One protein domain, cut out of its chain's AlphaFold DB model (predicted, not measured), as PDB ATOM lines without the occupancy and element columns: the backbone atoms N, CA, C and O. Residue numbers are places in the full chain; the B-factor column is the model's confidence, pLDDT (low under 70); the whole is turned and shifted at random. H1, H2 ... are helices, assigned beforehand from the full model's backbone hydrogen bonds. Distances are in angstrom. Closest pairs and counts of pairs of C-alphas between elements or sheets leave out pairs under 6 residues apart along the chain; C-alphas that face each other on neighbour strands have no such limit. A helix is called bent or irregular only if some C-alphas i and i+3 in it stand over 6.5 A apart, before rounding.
ATOM      1  N   THR A   4     -26.086 -38.533  35.078       85.19
ATOM      2  CA  THR A   4     -26.675 -38.052  33.841       85.19
ATOM      3  C   THR A   4     -27.214 -39.253  33.053       85.19
ATOM      4  O   THR A   4     -26.437 -40.136  32.660       85.19
ATOM      5  N   PRO A   5     -28.540 -39.342  32.816       85.31
ATOM      6  CA  PRO A   5     -29.115 -40.421  32.022       85.31
ATOM      7  C   PRO A   5     -28.577 -40.383  30.591       85.31
ATOM      8  O   PRO A   5     -28.587 -39.338  29.943       85.31
ATOM      9  N   VAL A   6     -28.160 -41.536  30.069       84.62
ATOM     10  CA  VAL A   6     -27.699 -41.632  28.679       84.62
ATOM     11  C   VAL A   6     -28.879 -41.925  27.765       84.62
ATOM     12  O   VAL A   6     -29.579 -42.927  27.929       84.62
ATOM     13  N   THR A   7     -29.071 -41.072  26.763       86.56
ATOM     14  CA  THR A   7     -30.026 -41.326  25.684       86.56
ATOM     15  C   THR A   7     -29.306 -42.069  24.562       86.56
ATOM     16  O   THR A   7     -28.392 -41.550  23.940       86.56
ATOM     17  N   LEU A   8     -29.698 -43.316  24.306       86.25
ATOM     18  CA  LEU A   8     -29.163 -44.124  23.208       86.25
ATOM     19  C   LEU A   8     -30.311 -44.573  22.316       86.25
ATOM     20  O   LEU A   8     -31.371 -44.950  22.821       86.25
ATOM     21  N   ASN A   9     -30.080 -44.610  21.003       89.81
ATOM     22  CA  ASN A   9     -30.970 -45.366  20.130       89.81
ATOM     23  C   ASN A   9     -30.860 -46.872  20.446       89.81
ATOM     24  O   ASN A   9     -29.886 -47.341  21.048       89.81
ATOM     25  N   GLU A  10     -31.861 -47.634  20.014       90.38
ATOM     26  CA  GLU A  10     -31.938 -49.073  20.270       90.38
ATOM     27  C   GLU A  10     -30.715 -49.836  19.738       90.38
ATOM     28  O   GLU A  10     -30.160 -50.689  20.428       90.38
ATOM     29  N   LYS A  11     -30.224 -49.473  18.548       93.00
ATOM     30  CA  LYS A  11     -29.053 -50.104  17.928       93.00
ATOM     31  C   LYS A  11     -27.789 -49.938  18.777       93.00
ATOM     32  O   LYS A  11     -27.091 -50.918  19.011       93.00
ATOM     33  N   CYS A  12     -27.494 -48.728  19.248       92.88
ATOM     34  CA  CYS A  12     -26.324 -48.452  20.080       92.88
ATOM     35  C   CYS A  12     -26.419 -49.174  21.424       92.88
ATOM     36  O   CYS A  12     -25.440 -49.770  21.871       92.88
ATOM     37  N   ARG A  13     -27.609 -49.185  22.039       93.12
ATOM     38  CA  ARG A  13     -27.861 -49.935  23.276       93.12
ATOM     39  C   ARG A  13     -27.603 -51.435  23.090       93.12
ATOM     40  O   ARG A  13     -26.879 -52.019  23.890       93.12
ATOM     41  N   ASN A  14     -28.143 -52.039  22.032       94.12
ATOM     42  CA  ASN A  14     -27.972 -53.469  21.759       94.12
ATOM     43  C   ASN A  14     -26.512 -53.821  21.447       94.12
ATOM     44  O   ASN A  14     -25.988 -54.795  21.976       94.12
ATOM     45  N   ASN A  15     -25.825 -52.986  20.666       95.88
ATOM     46  CA  ASN A  15     -24.399 -53.150  20.386       95.88
ATOM     47  C   ASN A  15     -23.544 -53.078  21.660       95.88
ATOM     48  O   ASN A  15     -22.600 -53.847  21.816       95.88
ATOM     49  N   LEU A  16     -23.859 -52.165  22.580       94.56
ATOM     50  CA  LEU A  16     -23.168 -52.067  23.865       94.56
ATOM     51  C   LEU A  16     -23.378 -53.319  24.724       94.56
ATOM     52  O   LEU A  16     -22.409 -53.829  25.280       94.56
ATOM     53  N   LEU A  17     -24.604 -53.844  24.798       94.25
ATOM     54  CA  LEU A  17     -24.888 -55.097  25.506       94.25
ATOM     55  C   LEU A  17     -24.129 -56.276  24.889       94.25
ATOM     56  O   LEU A  17     -23.438 -56.993  25.608       94.25
ATOM     57  N   GLN A  18     -24.173 -56.415  23.563       95.06
ATOM     58  CA  GLN A  18     -23.450 -57.455  22.827       95.06
ATOM     59  C   GLN A  18     -21.931 -57.363  23.043       95.06
ATOM     60  O   GLN A  18     -21.255 -58.375  23.228       95.06
ATOM     61  N   LEU A  19     -21.379 -56.146  23.069       95.06
ATOM     62  CA  LEU A  19     -19.969 -55.927  23.378       95.06
ATOM     63  C   LEU A  19     -19.643 -56.302  24.830       95.06
ATOM     64  O   LEU A  19     -18.655 -56.992  25.069       95.06
ATOM     65  N   ALA A  20     -20.455 -55.867  25.795       94.00
ATOM     66  CA  ALA A  20     -20.250 -56.182  27.206       94.00
ATOM     67  C   ALA A  20     -20.296 -57.695  27.461       94.00
ATOM     68  O   ALA A  20     -19.448 -58.228  28.174       94.00
ATOM     69  N   GLU A  21     -21.231 -58.394  26.822       92.56
ATOM     70  CA  GLU A  21     -21.354 -59.847  26.875       92.56
ATOM     71  C   GLU A  21     -20.111 -60.555  26.311       92.56
ATOM     72  O   GLU A  21     -19.559 -61.457  26.938       92.56
ATOM     73  N   TYR A  22     -19.609 -60.124  25.152       93.62
ATOM     74  CA  TYR A  22     -18.370 -60.671  24.595       93.62
ATOM     75  C   TYR A  22     -17.167 -60.441  25.524       93.62
ATOM     76  O   TYR A  22     -16.387 -61.359  25.787       93.62
ATOM     77  N   LEU A  23     -17.029 -59.224  26.052       92.69
ATOM     78  CA  LEU A  23     -15.915 -58.845  26.917       92.69
ATOM     79  C   LEU A  23     -15.927 -59.594  28.256       92.69
ATOM     80  O   LEU A  23     -14.857 -59.921  28.771       92.69
ATOM     81  N   ILE A  24     -17.108 -59.886  28.813       91.94
ATOM     82  CA  ILE A  24     -17.211 -60.592  30.093       91.94
ATOM     83  C   ILE A  24     -16.968 -62.097  29.982       91.94
ATOM     84  O   ILE A  24     -16.422 -62.683  30.916       91.94
ATOM     85  N   ARG A  25     -17.303 -62.721  28.843       89.94
ATOM     86  CA  ARG A  25     -16.994 -64.141  28.595       89.94
ATOM     87  C   ARG A  25     -15.492 -64.425  28.642       89.94
ATOM     88  O   ARG A  25     -15.091 -65.538  28.956       89.94
ATOM     89  N   GLY A  26     -14.661 -63.433  28.320       88.00
ATOM     90  CA  GLY A  26     -13.203 -63.552  28.376       88.00
ATOM     91  C   GLY A  26     -12.580 -64.359  27.230       88.00
ATOM     92  O   GLY A  26     -11.360 -64.492  27.183       88.00
ATOM     93  N   GLU A  27     -13.375 -64.836  26.269       90.00
ATOM     94  CA  GLU A  27     -12.927 -65.532  25.049       90.00
ATOM     95  C   GLU A  27     -12.387 -64.541  24.000       90.00
ATOM     96  O   GLU A  27     -12.829 -64.475  22.849       90.00
ATOM     97  N   LEU A  28     -11.446 -63.699  24.427       89.25
ATOM     98  CA  LEU A  28     -10.938 -62.593  23.634       89.25
ATOM     99  C   LEU A  28     -10.062 -63.098  22.486       89.25
ATOM    100  O   LEU A  28      -9.073 -63.796  22.691       89.25
ATOM    101  N   LYS A  29     -10.392 -62.675  21.265       87.19
ATOM    102  CA  LYS A  29      -9.635 -63.004  20.044       87.19
ATOM    103  C   LYS A  29      -8.428 -62.093  19.790       87.19
ATOM    104  O   LYS A  29      -7.698 -62.305  18.828       87.19
ATOM    105  N   ALA A  30      -8.235 -61.081  20.631       85.00
ATOM    106  CA  ALA A  30      -7.148 -60.111  20.558       85.00
ATOM    107  C   ALA A  30      -6.734 -59.675  21.972       85.00
ATOM    108  O   ALA A  30      -7.493 -59.845  22.931       85.00
ATOM    109  N   ARG A  31      -5.531 -59.106  22.105       85.44
ATOM    110  CA  ARG A  31      -5.063 -58.531  23.373       85.44
ATOM    111  C   ARG A  31      -5.896 -57.298  23.724       85.44
ATOM    112  O   ARG A  31      -6.004 -56.381  22.918       85.44
ATOM    113  N   PHE A  32      -6.385 -57.259  24.958       87.75
ATOM    114  CA  PHE A  32      -7.106 -56.117  25.508       87.75
ATOM    115  C   PHE A  32      -6.160 -55.151  26.238       87.75
ATOM    116  O   PHE A  32      -5.316 -55.587  27.024       87.75
ATOM    117  N   SER A  33      -6.312 -53.849  25.993       87.31
ATOM    118  CA  SER A  33      -5.724 -52.749  26.761       87.31
ATOM    119  C   SER A  33      -6.456 -51.429  26.485       87.31
ATOM    120  O   SER A  33      -6.574 -51.005  25.338       87.31
ATOM    121  N   MET A  34      -6.879 -50.726  27.532       84.44
ATOM    122  CA  MET A  34      -7.442 -49.373  27.456       84.44
ATOM    123  C   MET A  34      -6.388 -48.304  27.123       84.44
ATOM    124  O   MET A  34      -6.750 -47.212  26.716       84.44
ATOM    125  N   ASP A  35      -5.097 -48.620  27.253       77.38
ATOM    126  CA  ASP A  35      -3.976 -47.668  27.143       77.38
ATOM    127  C   ASP A  35      -3.700 -47.192  25.698       77.38
ATOM    128  O   ASP A  35      -3.075 -46.165  25.456       77.38
ATOM    129  N   GLN A  36      -4.165 -47.939  24.694       61.97
ATOM    130  CA  GLN A  36      -3.838 -47.667  23.293       61.97
ATOM    131  C   GLN A  36      -5.051 -47.140  22.533       61.97
ATOM    132  O   GLN A  36      -5.805 -47.928  21.962       61.97
ATOM    133  N   PHE A  37      -5.204 -45.814  22.476       55.16
ATOM    134  CA  PHE A  37      -6.057 -45.135  21.499       55.16
ATOM    135  C   PHE A  37      -5.192 -44.643  20.336       55.16
ATOM    136  O   PHE A  37      -4.489 -43.647  20.468       55.16
ATOM    137  N   ALA A  38      -5.178 -45.353  19.206       48.09
ATOM    138  CA  ALA A  38      -4.341 -44.961  18.072       48.09
ATOM    139  C   ALA A  38      -5.136 -44.963  16.766       48.09
ATOM    140  O   ALA A  38      -5.284 -45.986  16.103       48.09
ATOM    141  N   GLU A  39      -5.614 -43.782  16.379       51.03
ATOM    142  CA  GLU A  39      -5.975 -43.485  14.989       51.03
ATOM    143  C   GLU A  39      -4.738 -43.058  14.170       51.03
ATOM    144  O   GLU A  39      -4.770 -43.056  12.944       51.03
ATOM    145  N   GLN A  40      -3.606 -42.752  14.818       42.81
ATOM    146  CA  GLN A  40      -2.401 -42.274  14.143       42.81
ATOM    147  C   GLN A  40      -1.148 -42.985  14.681       42.81
ATOM    148  O   GLN A  40      -0.892 -42.975  15.877       42.81
ATOM    149  N   GLN A  41      -0.356 -43.554  13.763       42.41
ATOM    150  CA  GLN A  41       1.064 -43.953  13.890       42.41
ATOM    151  C   GLN A  41       1.489 -45.412  14.101       42.41
ATOM    152  O   GLN A  41       2.692 -45.650  14.045       42.41
ATOM    153  N   TYR A  42       0.612 -46.414  14.176       42.91
ATOM    154  CA  TYR A  42       1.095 -47.805  14.113       42.91
ATOM    155  C   TYR A  42       0.309 -48.631  13.106       42.91
ATOM    156  O   TYR A  42      -0.700 -49.262  13.413       42.91
ATOM    157  N   GLY A  43       0.805 -48.623  11.865       43.44
ATOM    158  CA  GLY A  43       0.513 -49.697  10.929       43.44
ATOM    159  C   GLY A  43       0.923 -51.022  11.570       43.44
ATOM    160  O   GLY A  43       2.061 -51.165  12.004       43.44
ATOM    161  N   HIS A  44      -0.012 -51.968  11.617       44.28
ATOM    162  CA  HIS A  44       0.192 -53.349  12.062       44.28
ATOM    163  C   HIS A  44       0.342 -53.554  13.581       44.28
ATOM    164  O   HIS A  44       1.362 -54.042  14.060       44.28
ATOM    165  N   THR A  45      -0.730 -53.336  14.346       42.53
ATOM    166  CA  THR A  45      -1.056 -54.356  15.357       42.53
ATOM    167  C   THR A  45      -1.664 -55.548  14.611       42.53
ATOM    168  O   THR A  45      -2.440 -55.355  13.675       42.53
ATOM    169  N   GLU A  46      -1.313 -56.786  14.970       38.91
ATOM    170  CA  GLU A  46      -1.814 -58.011  14.309       38.91
ATOM    171  C   GLU A  46      -3.358 -58.129  14.310       38.91
ATOM    172  O   GLU A  46      -3.915 -58.931  13.564       38.91
ATOM    173  N   CYS A  47      -4.065 -57.300  15.091       43.56
ATOM    174  CA  CYS A  47      -5.526 -57.199  15.113       43.56
ATOM    175  C   CYS A  47      -6.118 -56.051  14.268       43.56
ATOM    176  O   CYS A  47      -7.329 -56.030  14.068       43.56
ATOM    177  N   GLY A  48      -5.327 -55.090  13.773       43.38
ATOM    178  CA  GLY A  48      -5.834 -53.942  13.002       43.38
ATOM    179  C   GLY A  48      -6.774 -53.010  13.781       43.38
ATOM    180  O   GLY A  48      -7.409 -52.138  13.183       43.38
ATOM    181  N   THR A  49      -6.868 -53.183  15.103       44.09
ATOM    182  CA  THR A  49      -7.741 -52.420  15.992       44.09
ATOM    183  C   THR A  49      -6.961 -51.809  17.154       44.09
ATOM    184  O   THR A  49      -5.996 -52.376  17.666       44.09
ATOM    185  N   VAL A  50      -7.462 -50.659  17.595       53.94
ATOM    186  CA  VAL A  50      -7.326 -50.090  18.939       53.94
ATOM    187  C   VAL A  50      -7.473 -51.212  19.985       53.94
ATOM    188  O   VAL A  50      -8.413 -51.999  19.893       53.94
ATOM    189  N   GLY A  51      -6.566 -51.320  20.959       51.84
ATOM    190  CA  GLY A  51      -6.593 -52.390  21.974       51.84
ATOM    191  C   GLY A  51      -7.746 -52.287  22.983       51.84
ATOM    192  O   GLY A  51      -7.898 -53.163  23.831       51.84
ATOM    193  N   CYS A  52      -8.558 -51.229  22.925       76.25
ATOM    194  CA  CYS A  52      -9.642 -50.996  23.872       76.25
ATOM    195  C   CYS A  52     -10.918 -51.778  23.508       76.25
ATOM    196  O   CYS A  52     -11.022 -52.419  22.459       76.25
ATOM    197  N   ALA A  53     -11.943 -51.684  24.358       87.75
ATOM    198  CA  ALA A  53     -13.244 -52.322  24.145       87.75
ATOM    199  C   ALA A  53     -13.883 -52.030  22.767       87.75
ATOM    200  O   ALA A  53     -14.532 -52.909  22.208       87.75
ATOM    201  N   VAL A  54     -13.652 -50.857  22.165       90.69
ATOM    202  CA  VAL A  54     -14.157 -50.531  20.815       90.69
ATOM    203  C   VAL A  54     -13.595 -51.487  19.757       90.69
ATOM    204  O   VAL A  54     -14.353 -52.009  18.937       90.69
ATOM    205  N   GLY A  55     -12.288 -51.767  19.793       89.25
ATOM    206  CA  GLY A  55     -11.630 -52.664  18.836       89.25
ATOM    207  C   GLY A  55     -12.089 -54.118  18.952       89.25
ATOM    208  O   GLY A  55     -12.009 -54.883  17.997       89.25
ATOM    209  N   HIS A  56     -12.667 -54.480  20.094       92.19
ATOM    210  CA  HIS A  56     -13.283 -55.780  20.326       92.19
ATOM    211  C   HIS A  56     -14.690 -55.913  19.716       92.19
ATOM    212  O   HIS A  56     -15.184 -57.032  19.574       92.19
ATOM    213  N   GLY A  57     -15.317 -54.814  19.282       93.69
ATOM    214  CA  GLY A  57     -16.658 -54.825  18.692       93.69
ATOM    215  C   GLY A  57     -16.825 -55.735  17.463       93.69
ATOM    216  O   GLY A  57     -17.750 -56.546  17.465       93.69
ATOM    217  N   PRO A  58     -15.926 -55.722  16.457       93.69
ATOM    218  CA  PRO A  58     -16.017 -56.648  15.326       93.69
ATOM    219  C   PRO A  58     -15.958 -58.122  15.734       93.69
ATOM    220  O   PRO A  58     -16.662 -58.948  15.155       93.69
ATOM    221  N   HIS A  59     -15.177 -58.466  16.761       92.19
ATOM    222  CA  HIS A  59     -15.129 -59.831  17.291       92.19
ATOM    223  C   HIS A  59     -16.408 -60.230  18.035       92.19
ATOM    224  O   HIS A  59     -16.745 -61.413  18.043       92.19
ATOM    225  N   ALA A  60     -17.132 -59.252  18.587       93.69
ATOM    226  CA  ALA A  60     -18.469 -59.427  19.144       93.69
ATOM    227  C   ALA A  60     -19.566 -59.528  18.062       93.69
ATOM    228  O   ALA A  60     -20.720 -59.750  18.407       93.69
ATOM    229  N   GLY A  61     -19.237 -59.380  16.770       95.25
ATOM    230  CA  GLY A  61     -20.196 -59.398  15.653       95.25
ATOM    231  C   GLY A  61     -20.700 -58.016  15.220       95.25
ATOM    232  O   GLY A  61     -21.613 -57.916  14.403       95.25
ATOM    233  N   ILE A  62     -20.111 -56.938  15.742       95.75
ATOM    234  CA  ILE A  62     -20.508 -55.558  15.448       95.75
ATOM    235  C   ILE A  62     -19.590 -55.025  14.352       95.75
ATOM    236  O   ILE A  62     -18.467 -54.591  14.591       95.75
ATOM    237  N   HIS A  63     -20.042 -55.128  13.107       94.00
ATOM    238  CA  HIS A  63     -19.164 -54.879  11.970       94.00
ATOM    239  C   HIS A  63     -18.843 -53.392  11.762       94.00
ATOM    240  O   HIS A  63     -19.719 -52.517  11.711       94.00
ATOM    241  N   LYS A  64     -17.547 -53.142  11.566       91.44
ATOM    242  CA  LYS A  64     -17.006 -51.891  11.049       91.44
ATOM    243  C   LYS A  64     -17.199 -51.822   9.525       91.44
ATOM    244  O   LYS A  64     -17.027 -52.824   8.832       91.44
ATOM    245  N   LEU A  65     -17.546 -50.653   8.995       92.00
ATOM    246  CA  LEU A  65     -17.594 -50.371   7.562       92.00
ATOM    247  C   LEU A  65     -16.173 -50.289   6.984       92.00
ATOM    248  O   LEU A  65     -15.219 -49.890   7.659       92.00
ATOM    249  N   ALA A  66     -16.038 -50.635   5.703       89.06
ATOM    250  CA  ALA A  66     -14.741 -50.669   5.027       89.06
ATOM    251  C   ALA A  66     -14.023 -49.305   5.040       89.06
ATOM    252  O   ALA A  66     -12.823 -49.255   5.285       89.06
ATOM    253  N   ASN A  67     -14.772 -48.213   4.849       89.38
ATOM    254  CA  ASN A  67     -14.218 -46.869   4.642       89.38
ATOM    255  C   ASN A  67     -14.408 -45.917   5.832       89.38
ATOM    256  O   ASN A  67     -14.188 -44.724   5.669       89.38
ATOM    257  N   GLU A  68     -14.851 -46.407   6.992       88.81
ATOM    258  CA  GLU A  68     -14.990 -45.547   8.177       88.81
ATOM    259  C   GLU A  68     -13.723 -45.562   9.037       88.81
ATOM    260  O   GLU A  68     -12.952 -46.523   9.009       88.81
ATOM    261  N   SER A  69     -13.505 -44.527   9.834       85.56
ATOM    262  CA  SER A  69     -12.458 -44.494  10.853       85.56
ATOM    263  C   SER A  69     -12.873 -45.267  12.119       85.56
ATOM    264  O   SER A  69     -14.022 -45.690  12.266       85.56
ATOM    265  N   TRP A  70     -11.946 -45.506  13.054       84.69
ATOM    266  CA  TRP A  70     -12.292 -46.126  14.345       84.69
ATOM    267  C   TRP A  70     -13.163 -45.213  15.211       84.69
ATOM    268  O   TRP A  70     -14.054 -45.699  15.910       84.69
ATOM    269  N   VAL A  71     -12.937 -43.902  15.125       83.12
ATOM    270  CA  VAL A  71     -13.750 -42.886  15.794       83.12
ATOM    271  C   VAL A  71     -15.173 -42.925  15.240       83.12
ATOM    272  O   VAL A  71     -16.119 -43.123  16.005       83.12
ATOM    273  N   GLU A  72     -15.321 -42.858  13.913       86.31
ATOM    274  CA  GLU A  72     -16.621 -42.934  13.232       86.31
ATOM    275  C   GLU A  72     -17.362 -44.237  13.558       86.31
ATOM    276  O   GLU A  72     -18.540 -44.213  13.919       86.31
ATOM    277  N   TYR A  73     -16.655 -45.371  13.512       89.81
ATOM    278  CA  TYR A  73     -17.184 -46.668  13.921       89.81
ATOM    279  C   TYR A  73     -17.713 -46.647  15.356       89.81
ATOM    280  O   TYR A  73     -18.827 -47.114  15.610       89.81
ATOM    281  N   SER A  74     -16.929 -46.100  16.290       88.94
ATOM    282  CA  SER A  74     -17.278 -46.093  17.706       88.94
ATOM    283  C   SER A  74     -18.540 -45.272  17.980       88.94
ATOM    284  O   SER A  74     -19.438 -45.743  18.682       88.94
ATOM    285  N   TYR A  75     -18.671 -44.102  17.352       87.88
ATOM    286  CA  TYR A  75     -19.851 -43.262  17.515       87.88
ATOM    287  C   TYR A  75     -21.075 -43.855  16.812       87.88
ATOM    288  O   TYR A  75     -22.169 -43.936  17.373       87.88
ATOM    289  N   ARG A  76     -20.902 -44.370  15.592       92.25
ATOM    290  CA  ARG A  76     -21.995 -45.014  14.856       92.25
ATOM    291  C   ARG A  76     -22.531 -46.252  15.580       92.25
ATOM    292  O   ARG A  76     -23.722 -46.548  15.464       92.25
ATOM    293  N   CYS A  77     -21.663 -47.013  16.246       93.50
ATOM    294  CA  CYS A  77     -22.030 -48.297  16.838       93.50
ATOM    295  C   CYS A  77     -22.381 -48.234  18.322       93.50
ATOM    296  O   CYS A  77     -23.204 -49.046  18.730       93.50
ATOM    297  N   PHE A  78     -21.787 -47.337  19.114       91.81
ATOM    298  CA  PHE A  78     -21.878 -47.410  20.577       91.81
ATOM    299  C   PHE A  78     -22.446 -46.150  21.234       91.81
ATOM    300  O   PHE A  78     -23.243 -46.271  22.159       91.81
ATOM    301  N   VAL A  79     -22.089 -44.952  20.768       84.12
ATOM    302  CA  VAL A  79     -22.526 -43.684  21.385       84.12
ATOM    303  C   VAL A  79     -22.850 -42.688  20.276       84.12
ATOM    304  O   VAL A  79     -21.947 -42.269  19.571       84.12
ATOM    305  N   MET A  80     -24.120 -42.322  20.069       70.56
ATOM    306  CA  MET A  80     -24.470 -41.460  18.931       70.56
ATOM    307  C   MET A  80     -23.765 -40.093  18.973       70.56
ATOM    308  O   MET A  80     -23.662 -39.443  20.011       70.56
ATOM    309  N   ASP A  81     -23.374 -39.633  17.786       58.72
ATOM    310  CA  ASP A  81     -22.635 -38.393  17.514       58.72
ATOM    311  C   ASP A  81     -23.324 -37.115  18.057       58.72
ATOM    312  O   ASP A  81     -22.665 -36.146  18.427       58.72
ATOM    313  N   SER A  82     -24.658 -37.108  18.178       58.78
ATOM    314  CA  SER A  82     -25.416 -35.947  18.683       58.78
ATOM    315  C   SER A  82     -25.225 -35.664  20.176       58.78
ATOM    316  O   SER A  82     -25.406 -34.519  20.591       58.78
ATOM    317  N   ASP A  83     -24.864 -36.682  20.962       53.69
ATOM    318  CA  ASP A  83     -24.547 -36.535  22.388       53.69
ATOM    319  C   ASP A  83     -23.031 -36.479  22.623       53.69
ATOM    320  O   ASP A  83     -22.581 -35.861  23.582       53.69
ATOM    321  N   ALA A  84     -22.227 -37.028  21.706       51.91
ATOM    322  CA  ALA A  84     -20.771 -36.889  21.732       51.91
ATOM    323  C   ALA A  84     -20.304 -35.445  21.464       51.91
ATOM    324  O   ALA A  84     -19.373 -34.965  22.103       51.91
ATOM    325  N   LYS A  85     -20.979 -34.727  20.556       47.31
ATOM    326  CA  LYS A  85     -20.600 -33.362  20.138       47.31
ATOM    327  C   LYS A  85     -20.976 -32.247  21.115       47.31
ATOM    328  O   LYS A  85     -20.565 -31.111  20.901       47.31
ATOM    329  N   LYS A  86     -21.766 -32.524  22.157       50.16
ATOM    330  CA  LYS A  86     -22.201 -31.485  23.110       50.16
ATOM    331  C   LYS A  86     -21.173 -31.169  24.199       50.16
ATOM    332  O   LYS A  86     -21.287 -30.113  24.812       50.16
ATOM    333  N   ASN A  87     -20.166 -32.023  24.399       46.59
ATOM    334  CA  ASN A  87     -19.356 -31.986  25.622       46.59
ATOM    335  C   ASN A  87     -17.897 -31.553  25.422       46.59
ATOM    336  O   ASN A  87     -17.173 -31.442  26.403       46.59
ATOM    337  N   ASP A  88     -17.468 -31.215  24.202       45.34
ATOM    338  CA  ASP A  88     -16.085 -30.756  23.967       45.34
ATOM    339  C   ASP A  88     -15.799 -29.354  24.547       45.34
ATOM    340  O   ASP A  88     -14.648 -28.940  24.641       45.34
ATOM    341  N   SER A  89     -16.831 -28.600  24.957       49.41
ATOM    342  CA  SER A  89     -16.675 -27.247  25.515       49.41
ATOM    343  C   SER A  89     -16.930 -27.127  27.020       49.41
ATOM    344  O   SER A  89     -16.798 -26.029  27.554       49.41
ATOM    345  N   ASN A  90     -17.320 -28.205  27.708       49.50
ATOM    346  CA  ASN A  90     -17.545 -28.206  29.156       49.50
ATOM    347  C   ASN A  90     -16.728 -29.340  29.784       49.50
ATOM    348  O   ASN A  90     -17.191 -30.471  29.888       49.50
ATOM    349  N   GLU A  91     -15.520 -29.010  30.246       53.19
ATOM    350  CA  GLU A  91     -14.563 -29.929  30.887       53.19
ATOM    351  C   GLU A  91     -15.121 -30.670  32.122       53.19
ATOM    352  O   GLU A  91     -14.461 -31.556  32.659       53.19
ATOM    353  N   SER A  92     -16.321 -30.323  32.594       56.41
ATOM    354  CA  SER A  92     -16.936 -30.883  33.799       56.41
ATOM    355  C   SER A  92     -17.811 -32.120  33.561       56.41
ATOM    356  O   SER A  92     -18.166 -32.776  34.537       56.41
ATOM    357  N   GLU A  93     -18.182 -32.455  32.319       63.97
ATOM    358  CA  GLU A  93     -19.091 -33.579  32.040       63.97
ATOM    359  C   GLU A  93     -18.366 -34.775  31.415       63.97
ATOM    360  O   GLU A  93     -17.855 -34.714  30.295       63.97
ATOM    361  N   VAL A  94     -18.378 -35.910  32.117       72.62
ATOM    362  CA  VAL A  94     -17.871 -37.174  31.573       72.62
ATOM    363  C   VAL A  94     -18.821 -37.635  30.465       72.62
ATOM    364  O   VAL A  94     -19.993 -37.914  30.708       72.62
ATOM    365  N   SER A  95     -18.333 -37.718  29.226       84.50
ATOM    366  CA  SER A  95     -19.150 -38.227  28.123       84.50
ATOM    367  C   SER A  95     -19.400 -39.740  28.282       84.50
ATOM    368  O   SER A  95     -18.531 -40.460  28.786       84.50
ATOM    369  N   PRO A  96     -20.542 -40.275  27.802       87.31
ATOM    370  CA  PRO A  96     -20.808 -41.719  27.790       87.31
ATOM    371  C   PRO A  96     -19.701 -42.531  27.107       87.31
ATOM    372  O   PRO A  96     -19.380 -43.649  27.517       87.31
ATOM    373  N   TRP A  97     -19.095 -41.942  26.074       87.38
ATOM    374  CA  TRP A  97     -17.981 -42.543  25.360       87.38
ATOM    375  C   TRP A  97     -16.729 -42.610  26.238       87.38
ATOM    376  O   TRP A  97     -16.179 -43.698  26.383       87.38
ATOM    377  N   ASN A  98     -16.321 -41.510  26.888       83.94
ATOM    378  CA  ASN A  98     -15.156 -41.512  27.785       83.94
ATOM    379  C   ASN A  98     -15.362 -42.476  28.957       83.94
ATOM    380  O   ASN A  98     -14.483 -43.281  29.254       83.94
ATOM    381  N   TRP A  99     -16.559 -42.491  29.546       87.50
ATOM    382  CA  TRP A  99     -16.886 -43.429  30.618       87.50
ATOM    383  C   TRP A  99     -16.692 -44.900  30.211       87.50
ATOM    384  O   TRP A  99     -16.174 -45.700  30.988       87.50
ATOM    385  N   CYS A 100     -17.096 -45.289  29.001       88.81
ATOM    386  CA  CYS A 100     -16.962 -46.679  28.558       88.81
ATOM    387  C   CYS A 100     -15.564 -46.999  28.008       88.81
ATOM    388  O   CYS A 100     -15.042 -48.097  28.234       88.81
ATOM    389  N   PHE A 101     -14.984 -46.064  27.256       88.31
ATOM    390  CA  PHE A 101     -13.904 -46.316  26.300       88.31
ATOM    391  C   PHE A 101     -12.668 -45.432  26.486       88.31
ATOM    392  O   PHE A 101     -11.681 -45.639  25.781       88.31
ATOM    393  N   GLY A 102     -12.701 -44.485  27.426       84.19
ATOM    394  CA  GLY A 102     -11.608 -43.556  27.705       84.19
ATOM    395  C   GLY A 102     -10.315 -44.267  28.105       84.19
ATOM    396  O   GLY A 102     -10.330 -45.264  28.832       84.19
ATOM    397  N   ALA A 103      -9.182 -43.754  27.621       82.81
ATOM    398  CA  ALA A 103      -7.874 -44.373  27.842       82.81
ATOM    399  C   ALA A 103      -7.390 -44.283  29.299       82.81
ATOM    400  O   ALA A 103      -6.649 -45.146  29.767       82.81
ATOM    401  N   SER A 104      -7.871 -43.288  30.038       81.12
ATOM    402  CA  SER A 104      -7.671 -43.098  31.479       81.12
ATOM    403  C   SER A 104      -8.077 -44.313  32.317       81.12
ATOM    404  O   SER A 104      -7.477 -44.577  33.356       81.12
ATOM    405  N   TRP A 105      -9.023 -45.136  31.851       84.62
ATOM    406  CA  TRP A 105      -9.365 -46.395  32.518       84.62
ATOM    407  C   TRP A 105      -8.210 -47.388  32.598       84.62
ATOM    408  O   TRP A 105      -8.267 -48.297  33.422       84.62
ATOM    409  N   SER A 106      -7.161 -47.233  31.789       86.19
ATOM    410  CA  SER A 106      -5.949 -48.046  31.901       86.19
ATOM    411  C   SER A 106      -5.274 -47.927  33.274       86.19
ATOM    412  O   SER A 106      -4.703 -48.908  33.751       86.19
ATOM    413  N   GLU A 107      -5.408 -46.781  33.946       83.94
ATOM    414  CA  GLU A 107      -4.842 -46.538  35.278       83.94
ATOM    415  C   GLU A 107      -5.671 -47.181  36.400       83.94
ATOM    416  O   GLU A 107      -5.155 -47.463  37.483       83.94
ATOM    417  N   PHE A 108      -6.958 -47.435  36.149       84.56
ATOM    418  CA  PHE A 108      -7.917 -47.825  37.185       84.56
ATOM    419  C   PHE A 108      -8.459 -49.249  37.041       84.56
ATOM    420  O   PHE A 108      -8.598 -49.964  38.035       84.56
ATOM    421  N   ASP A 109      -8.817 -49.646  35.820       85.62
ATOM    422  CA  ASP A 109      -9.367 -50.957  35.479       85.62
ATOM    423  C   ASP A 109      -9.139 -51.259  33.988       85.62
ATOM    424  O   ASP A 109     -10.008 -51.054  33.124       85.62
ATOM    425  N   ASN A 110      -7.940 -51.778  33.721       89.00
ATOM    426  CA  ASN A 110      -7.452 -52.158  32.400       89.00
ATOM    427  C   ASN A 110      -7.823 -53.602  32.015       89.00
ATOM    428  O   ASN A 110      -6.991 -54.370  31.527       89.00
ATOM    429  N   THR A 111      -9.060 -54.015  32.285       90.44
ATOM    430  CA  THR A 111      -9.534 -55.371  31.980       90.44
ATOM    431  C   THR A 111     -10.761 -55.348  31.073       90.44
ATOM    432  O   THR A 111     -11.573 -54.422  31.121       90.44
ATOM    433  N   ALA A 112     -10.926 -56.392  30.252       92.06
ATOM    434  CA  ALA A 112     -12.110 -56.547  29.404       92.06
ATOM    435  C   ALA A 112     -13.393 -56.638  30.242       92.06
ATOM    436  O   ALA A 112     -14.370 -55.943  29.967       92.06
ATOM    437  N   VAL A 113     -13.352 -57.423  31.323       90.81
ATOM    438  CA  VAL A 113     -14.438 -57.523  32.310       90.81
ATOM    439  C   VAL A 113     -14.756 -56.152  32.909       90.81
ATOM    440  O   VAL A 113     -15.924 -55.810  33.087       90.81
ATOM    441  N   GLY A 114     -13.732 -55.344  33.176       89.38
ATOM    442  CA  GLY A 114     -13.882 -53.980  33.655       89.38
ATOM    443  C   GLY A 114     -14.645 -53.080  32.694       89.38
ATOM    444  O   GLY A 114     -15.626 -52.437  33.066       89.38
ATOM    445  N   ALA A 115     -14.253 -53.096  31.420       91.75
ATOM    446  CA  ALA A 115     -14.964 -52.362  30.378       91.75
ATOM    447  C   ALA A 115     -16.414 -52.833  30.212       91.75
ATOM    448  O   ALA A 115     -17.315 -51.998  30.136       91.75
ATOM    449  N   ALA A 116     -16.664 -54.146  30.240       92.00
ATOM    450  CA  ALA A 116     -18.019 -54.697  30.212       92.00
ATOM    451  C   ALA A 116     -18.880 -54.142  31.355       92.00
ATOM    452  O   ALA A 116     -19.996 -53.671  31.139       92.00
ATOM    453  N   ARG A 117     -18.343 -54.139  32.577       89.06
ATOM    454  CA  ARG A 117     -19.046 -53.626  33.759       89.06
ATOM    455  C   ARG A 117     -19.353 -52.139  33.647       89.06
ATOM    456  O   ARG A 117     -20.441 -51.739  34.040       89.06
ATOM    457  N   ARG A 118     -18.449 -51.324  33.093       90.69
ATOM    458  CA  ARG A 118     -18.695 -49.888  32.867       90.69
ATOM    459  C   ARG A 118     -19.800 -49.633  31.856       90.69
ATOM    460  O   ARG A 118     -20.645 -48.773  32.105       90.69
ATOM    461  N   ILE A 119     -19.826 -50.409  30.772       92.38
ATOM    462  CA  ILE A 119     -20.905 -50.369  29.781       92.38
ATOM    463  C   ILE A 119     -22.242 -50.663  30.465       92.38
ATOM    464  O   ILE A 119     -23.174 -49.866  30.378       92.38
ATOM    465  N   VAL A 120     -22.329 -51.774  31.196       91.00
ATOM    466  CA  VAL A 120     -23.570 -52.171  31.874       91.00
ATOM    467  C   VAL A 120     -23.967 -51.148  32.939       91.00
ATOM    468  O   VAL A 120     -25.133 -50.768  33.017       91.00
ATOM    469  N   TYR A 121     -23.005 -50.641  33.711       88.81
ATOM    470  CA  TYR A 121     -23.234 -49.584  34.691       88.81
ATOM    471  C   TYR A 121     -23.887 -48.361  34.047       88.81
ATOM    472  O   TYR A 121     -24.927 -47.902  34.513       88.81
ATOM    473  N   MET A 122     -23.316 -47.875  32.945       90.62
ATOM    474  CA  MET A 122     -23.836 -46.723  32.215       90.62
ATOM    475  C   MET A 122     -25.252 -46.969  31.689       90.62
ATOM    476  O   MET A 122     -26.100 -46.084  31.759       90.62
ATOM    477  N   LEU A 123     -25.527 -48.172  31.179       89.25
ATOM    478  CA  LEU A 123     -26.849 -48.526  30.661       89.25
ATOM    479  C   LEU A 123     -27.934 -48.563  31.747       89.25
ATOM    480  O   LEU A 123     -29.098 -48.314  31.425       89.25
ATOM    481  N   VAL A 124     -27.562 -48.879  32.993       87.38
ATOM    482  CA  VAL A 124     -28.476 -48.985  34.142       87.38
ATOM    483  C   VAL A 124     -28.644 -47.659  34.869       87.38
ATOM    484  O   VAL A 124     -29.767 -47.270  35.184       87.38
ATOM    485  N   TYR A 125     -27.532 -46.992  35.167       86.06
ATOM    486  CA  TYR A 125     -27.496 -45.852  36.078       86.06
ATOM    487  C   TYR A 125     -27.257 -44.524  35.362       86.06
ATOM    488  O   TYR A 125     -27.588 -43.485  35.917       86.06
ATOM    489  N   GLY A 126     -26.732 -44.540  34.136       88.19
ATOM    490  CA  GLY A 126     -26.208 -43.353  33.461       88.19
ATOM    491  C   GLY A 126     -24.721 -43.129  33.746       88.19
ATOM    492  O   GLY A 126     -24.045 -43.980  34.332       88.19
ATOM    493  N   VAL A 127     -24.198 -41.981  33.317       86.44
ATOM    494  CA  VAL A 127     -22.807 -41.584  33.591       86.44
ATOM    495  C   VAL A 127     -22.777 -40.784  34.892       86.44
ATOM    496  O   VAL A 127     -23.613 -39.897  35.055       86.44
ATOM    497  N   PRO A 128     -21.880 -41.081  35.846       84.56
ATOM    498  CA  PRO A 128     -21.783 -40.283  37.062       84.56
ATOM    499  C   PRO A 128     -21.280 -38.865  36.755       84.56
ATOM    500  O   PRO A 128     -20.345 -38.692  35.980       84.56
ATOM    501  N   ASP A 129     -21.837 -37.864  37.440       80.75
ATOM    502  CA  ASP A 129     -21.465 -36.444  37.275       80.75
ATOM    503  C   ASP A 129     -20.119 -36.088  37.950       80.75
ATOM    504  O   ASP A 129     -19.829 -34.925  38.230       80.75
ATOM    505  N   VAL A 130     -19.303 -37.091  38.285       73.31
ATOM    506  CA  VAL A 130     -17.981 -36.915  38.894       73.31
ATOM    507  C   VAL A 130     -16.900 -37.517  38.014       73.31
ATOM    508  O   VAL A 130     -17.099 -38.543  37.364       73.31
ATOM    509  N   TYR A 131     -15.730 -36.883  38.047       64.19
ATOM    510  CA  TYR A 131     -14.551 -37.337  37.323       64.19
ATOM    511  C   TYR A 131     -14.163 -38.779  37.669       64.19
ATOM    512  O   TYR A 131     -14.395 -39.277  38.777       64.19
ATOM    513  N   GLU A 132     -13.510 -39.430  36.708       61.38
ATOM    514  CA  GLU A 132     -13.218 -40.865  36.699       61.38
ATOM    515  C   GLU A 132     -12.521 -41.364  37.969       61.38
ATOM    516  O   GLU A 132     -12.894 -42.414  38.479       61.38
ATOM    517  N   SER A 133     -11.605 -40.599  38.571       60.09
ATOM    518  CA  SER A 133     -10.920 -41.010  39.808       60.09
ATOM    519  C   SER A 133     -11.863 -41.204  41.008       60.09
ATOM    520  O   SER A 133     -11.632 -42.089  41.829       60.09
ATOM    521  N   GLN A 134     -12.960 -40.441  41.096       61.38
ATOM    522  CA  GLN A 134     -14.019 -40.637  42.100       61.38
ATOM    523  C   GLN A 134     -15.067 -41.658  41.630       61.38
ATOM    524  O   GLN A 134     -15.605 -42.420  42.437       61.38
ATOM    525  N   GLY A 135     -15.319 -41.716  40.319       60.53
ATOM    526  CA  GLY A 135     -16.187 -42.714  39.695       60.53
ATOM    527  C   GLY A 135     -15.677 -44.150  39.856       60.53
ATOM    528  O   GLY A 135     -16.487 -45.064  39.984       60.53
ATOM    529  N   VAL A 136     -14.359 -44.360  39.925       65.12
ATOM    530  CA  VAL A 136     -13.708 -45.676  40.065       65.12
ATOM    531  C   VAL A 136     -13.994 -46.335  41.409       65.12
ATOM    532  O   VAL A 136     -14.347 -47.512  41.445       65.12
ATOM    533  N   GLU A 137     -13.870 -45.608  42.521       66.12
ATOM    534  CA  GLU A 137     -14.161 -46.169  43.849       66.12
ATOM    535  C   GLU A 137     -15.652 -46.480  44.011       66.12
ATOM    536  O   GLU A 137     -16.038 -47.512  44.571       66.12
ATOM    537  N   LEU A 138     -16.508 -45.646  43.420       65.62
ATOM    538  CA  LEU A 138     -17.943 -45.891  43.372       65.62
ATOM    539  C   LEU A 138     -18.282 -47.105  42.495       65.62
ATOM    540  O   LEU A 138     -19.077 -47.950  42.897       65.62
ATOM    541  N   TYR A 139     -17.649 -47.220  41.326       67.81
ATOM    542  CA  TYR A 139     -17.741 -48.364  40.420       67.81
ATOM    543  C   TYR A 139     -17.334 -49.659  41.129       67.81
ATOM    544  O   TYR A 139     -18.103 -50.620  41.121       67.81
ATOM    545  N   LYS A 140     -16.191 -49.673  41.824       68.50
ATOM    546  CA  LYS A 140     -15.729 -50.831  42.603       68.50
ATOM    547  C   LYS A 140     -16.723 -51.206  43.703       68.50
ATOM    548  O   LYS A 140     -17.018 -52.386  43.878       68.50
ATOM    549  N   THR A 141     -17.286 -50.215  44.391       67.06
ATOM    550  CA  THR A 141     -18.238 -50.431  45.490       67.06
ATOM    551  C   THR A 141     -19.605 -50.916  44.995       67.06
ATOM    552  O   THR A 141     -20.171 -51.859  45.546       67.06
ATOM    553  N   LEU A 142     -20.154 -50.295  43.948       64.75
ATOM    554  CA  LEU A 142     -21.488 -50.605  43.429       64.75
ATOM    555  C   LEU A 142     -21.500 -51.889  42.610       64.75
ATOM    556  O   LEU A 142     -22.388 -52.713  42.810       64.75
ATOM    557  N   ILE A 143     -20.528 -52.081  41.716       66.25
ATOM    558  CA  ILE A 143     -20.429 -53.317  40.940       66.25
ATOM    559  C   ILE A 143     -20.019 -54.465  41.859       66.25
ATOM    560  O   ILE A 143     -20.656 -55.506  41.809       66.25
ATOM    561  N   GLY A 144     -19.030 -54.288  42.740       65.38
ATOM    562  CA  GLY A 144     -18.588 -55.352  43.648       65.38
ATOM    563  C   GLY A 144     -19.721 -55.928  44.505       65.38
ATOM    564  O   GLY A 144     -19.848 -57.145  44.608       65.38
ATOM    565  N   ASN A 145     -20.590 -55.067  45.042       61.16
ATOM    566  CA  ASN A 145     -21.684 -55.487  45.922       61.16
ATOM    567  C   ASN A 145     -22.980 -55.869  45.186       61.16
ATOM    568  O   ASN A 145     -23.778 -56.623  45.735       61.16
ATOM    569  N   ASN A 146     -23.204 -55.377  43.960       66.62
ATOM    570  CA  ASN A 146     -24.463 -55.582  43.229       66.62
ATOM    571  C   ASN A 146     -24.302 -56.331  41.903       66.62
ATOM    572  O   ASN A 146     -25.260 -56.399  41.132       66.62
ATOM    573  N   TRP A 147     -23.131 -56.902  41.611       69.12
ATOM    574  CA  TRP A 147     -22.889 -57.584  40.338       69.12
ATOM    575  C   TRP A 147     -23.927 -58.673  40.059       69.12
ATOM    576  O   TRP A 147     -24.504 -58.727  38.977       69.12
ATOM    577  N   GLU A 148     -24.253 -59.477  41.070       70.62
ATOM    578  CA  GLU A 148     -25.277 -60.515  40.959       70.62
ATOM    579  C   GLU A 148     -26.673 -59.947  40.674       70.62
ATOM    580  O   GLU A 148     -27.423 -60.530  39.893       70.62
ATOM    581  N   PHE A 149     -27.013 -58.795  41.256       68.75
ATOM    582  CA  PHE A 149     -28.284 -58.119  41.004       68.75
ATOM    583  C   PHE A 149     -28.354 -57.569  39.575       68.75
ATOM    584  O   PHE A 149     -29.365 -57.727  38.897       68.75
ATOM    585  N   ILE A 150     -27.264 -56.982  39.081       68.38
ATOM    586  CA  ILE A 150     -27.159 -56.530  37.690       68.38
ATOM    587  C   ILE A 150     -27.316 -57.722  36.740       68.38
ATOM    588  O   ILE A 150     -28.130 -57.676  35.824       68.38
ATOM    589  N   LEU A 151     -26.642 -58.834  37.021       68.75
ATOM    590  CA  LEU A 151     -26.810 -60.088  36.289       68.75
ATOM    591  C   LEU A 151     -28.222 -60.697  36.401       68.75
ATOM    592  O   LEU A 151     -28.563 -61.577  35.617       68.75
ATOM    593  N   MET A 152     -29.040 -60.312  37.386       69.75
ATOM    594  CA  MET A 152     -30.457 -60.704  37.447       69.75
ATOM    595  C   MET A 152     -31.342 -59.816  36.569       69.75
ATOM    596  O   MET A 152     -32.339 -60.301  36.042       69.75
ATOM    597  N   GLN A 153     -30.999 -58.533  36.424       67.31
ATOM    598  CA  GLN A 153     -31.705 -57.607  35.531       67.31
ATOM    599  C   GLN A 153     -31.356 -57.857  34.058       67.31
ATOM    600  O   GLN A 153     -32.194 -57.620  33.194       67.31
ATOM    601  N   TYR A 154     -30.155 -58.379  33.800       67.50
ATOM    602  CA  TYR A 154     -29.649 -58.753  32.477       67.50
ATOM    603  C   TYR A 154     -29.197 -60.224  32.483       67.50
ATOM    604  O   TYR A 154     -27.994 -60.506  32.460       67.50
ATOM    605  N   PRO A 155     -30.130 -61.189  32.594       67.38
ATOM    606  CA  PRO A 155     -29.805 -62.617  32.664       67.38
ATOM    607  C   PRO A 155     -29.076 -63.147  31.417       67.38
ATOM    608  O   PRO A 155     -28.359 -64.146  31.504       67.38
ATOM    609  N   GLU A 156     -29.194 -62.471  30.277       61.34
ATOM    610  CA  GLU A 156     -28.404 -62.723  29.068       61.34
ATOM    611  C   GLU A 156     -26.894 -62.629  29.339       61.34
ATOM    612  O   GLU A 156     -26.123 -63.456  28.854       61.34
ATOM    613  N   LEU A 157     -26.465 -61.726  30.232       63.69
ATOM    614  CA  LEU A 157     -25.060 -61.597  30.632       63.69
ATOM    615  C   LEU A 157     -24.566 -62.785  31.478       63.69
ATOM    616  O   LEU A 157     -23.358 -62.972  31.598       63.69
ATOM    617  N   ARG A 158     -25.467 -63.588  32.072       61.56
ATOM    618  CA  ARG A 158     -25.105 -64.830  32.789       61.56
ATOM    619  C   ARG A 158     -24.940 -66.020  31.854       61.56
ATOM    620  O   ARG A 158     -24.160 -66.918  32.149       61.56
ATOM    621  N   THR A 159     -25.753 -66.073  30.805       53.97
ATOM    622  CA  THR A 159     -25.975 -67.290  30.009       53.97
ATOM    623  C   THR A 159     -25.237 -67.273  28.683       53.97
ATOM    624  O   THR A 159     -24.955 -68.335  28.135       53.97
ATOM    625  N   GLY A 160     -24.889 -66.091  28.175       49.38
ATOM    626  CA  GLY A 160     -24.347 -65.986  26.833       49.38
ATOM    627  C   GLY A 160     -25.414 -66.152  25.732       49.38
ATOM    628  O   GLY A 160     -25.074 -66.479  24.591       49.38
TER     629      GLY A 160
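Overview. This is residues 4 to 160 of the 176 residues of an uncharacterized protein of Siphonobacter sp. BAB-5405 (UniProt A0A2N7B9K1). Helix H6 runs through the core with H1 packed on it; on the side of H6 away from H1, the long kinked helix H7 crosses over H6. H4 also packs on H6, H2 covers part of H1, and a long loop without named helices, residues 26 to 69, spreads out on the side where H2 lies, while residues 85 to 92 make a loop that sticks out. The 157 printed residues hold eight named helices, H1 to H8 in chain order, and no named strand. The class is all helix, though only 78 of the printed residues, under half, are in named elements. The whole is compact, with a radius of gyration of the C-alphas of 14.8 A and spans of 42 by 40 by 31 A.

Along the chain. Find C-alpha 132 at (-13.218, -40.865, 36.699); there H7 begins, residues 132 to 153, 25.0 A long. It is irregular, with C-alphas 145 and 148 7.9 A apart, and has a kink of 70 degrees near residue 146. H6 is residues 112 to 125, 19.9 A. H1, residues 10 to 25, starts at C-alpha 10, (-31.938, -49.073, 20.270), and is 22.8 A long. H2 is residues 70 to 77, 10.3 A. The shorter helices are H3, 81 to 84, H4, 96 to 101, H5, 105 to 108, and H8, 156 to 159, ending at C-alpha 159, (-25.975, -67.290, 30.009).

Arrangement. Start at H7: its residues 139 to 143 only just touch residues 117 to 121 of H6, with 3 pairs of C-alphas within 8 A, closest Arg 117 and Ile 143, 7.3 A, about perpendicular at 81 degrees. H6 touches H1, closest C-alphas Ala 20 and Ala 116, 4.0 A, opposite ways at 37 degrees, only just a steep tilt. H6 also touches H4, Cys 100 to Ile 119, 5.5 A between C-alphas, at a shallow tilt of 12 degrees, opposite ways. Of these helix pairs and H1 with H2, most are crossed. Residues 11 to 15 of H1 touch H2, closest C-alphas Cys 12 and Cys 77, 5.4 A, at a steep tilt of 67 degrees. H8 only just touches residues 21 to 24 of H1, and H5 only just touches residues 132 to 136 of H7, each with 3 pairs; the closest C-alphas are Glu 21 and Leu 157, 5.6 A, and Phe 108 and Val 136, 6.8 A. H3 is close but not clearly touching H2, 5.6 A between C-alphas 75 and 81. In H1, H2, H4 and H6 every O i to N i+4 pair is within hydrogen-bond range, in H7 15 of 18; H3, H5 and H8 are too short for such a pair.

Size, cuts and confidence. The C-alphas farthest apart, of Asn 67 and Asn 145, are 42.8 A apart. The printed part has no cut. The links H1 to H2, 44 residues, and H3 to H4, 11 residues, are long. Mean pLDDT of the printed part is 76.7; look for values under 70 at residues 36 to 51, 81 to 93, 131 to 147 and 149 to 160.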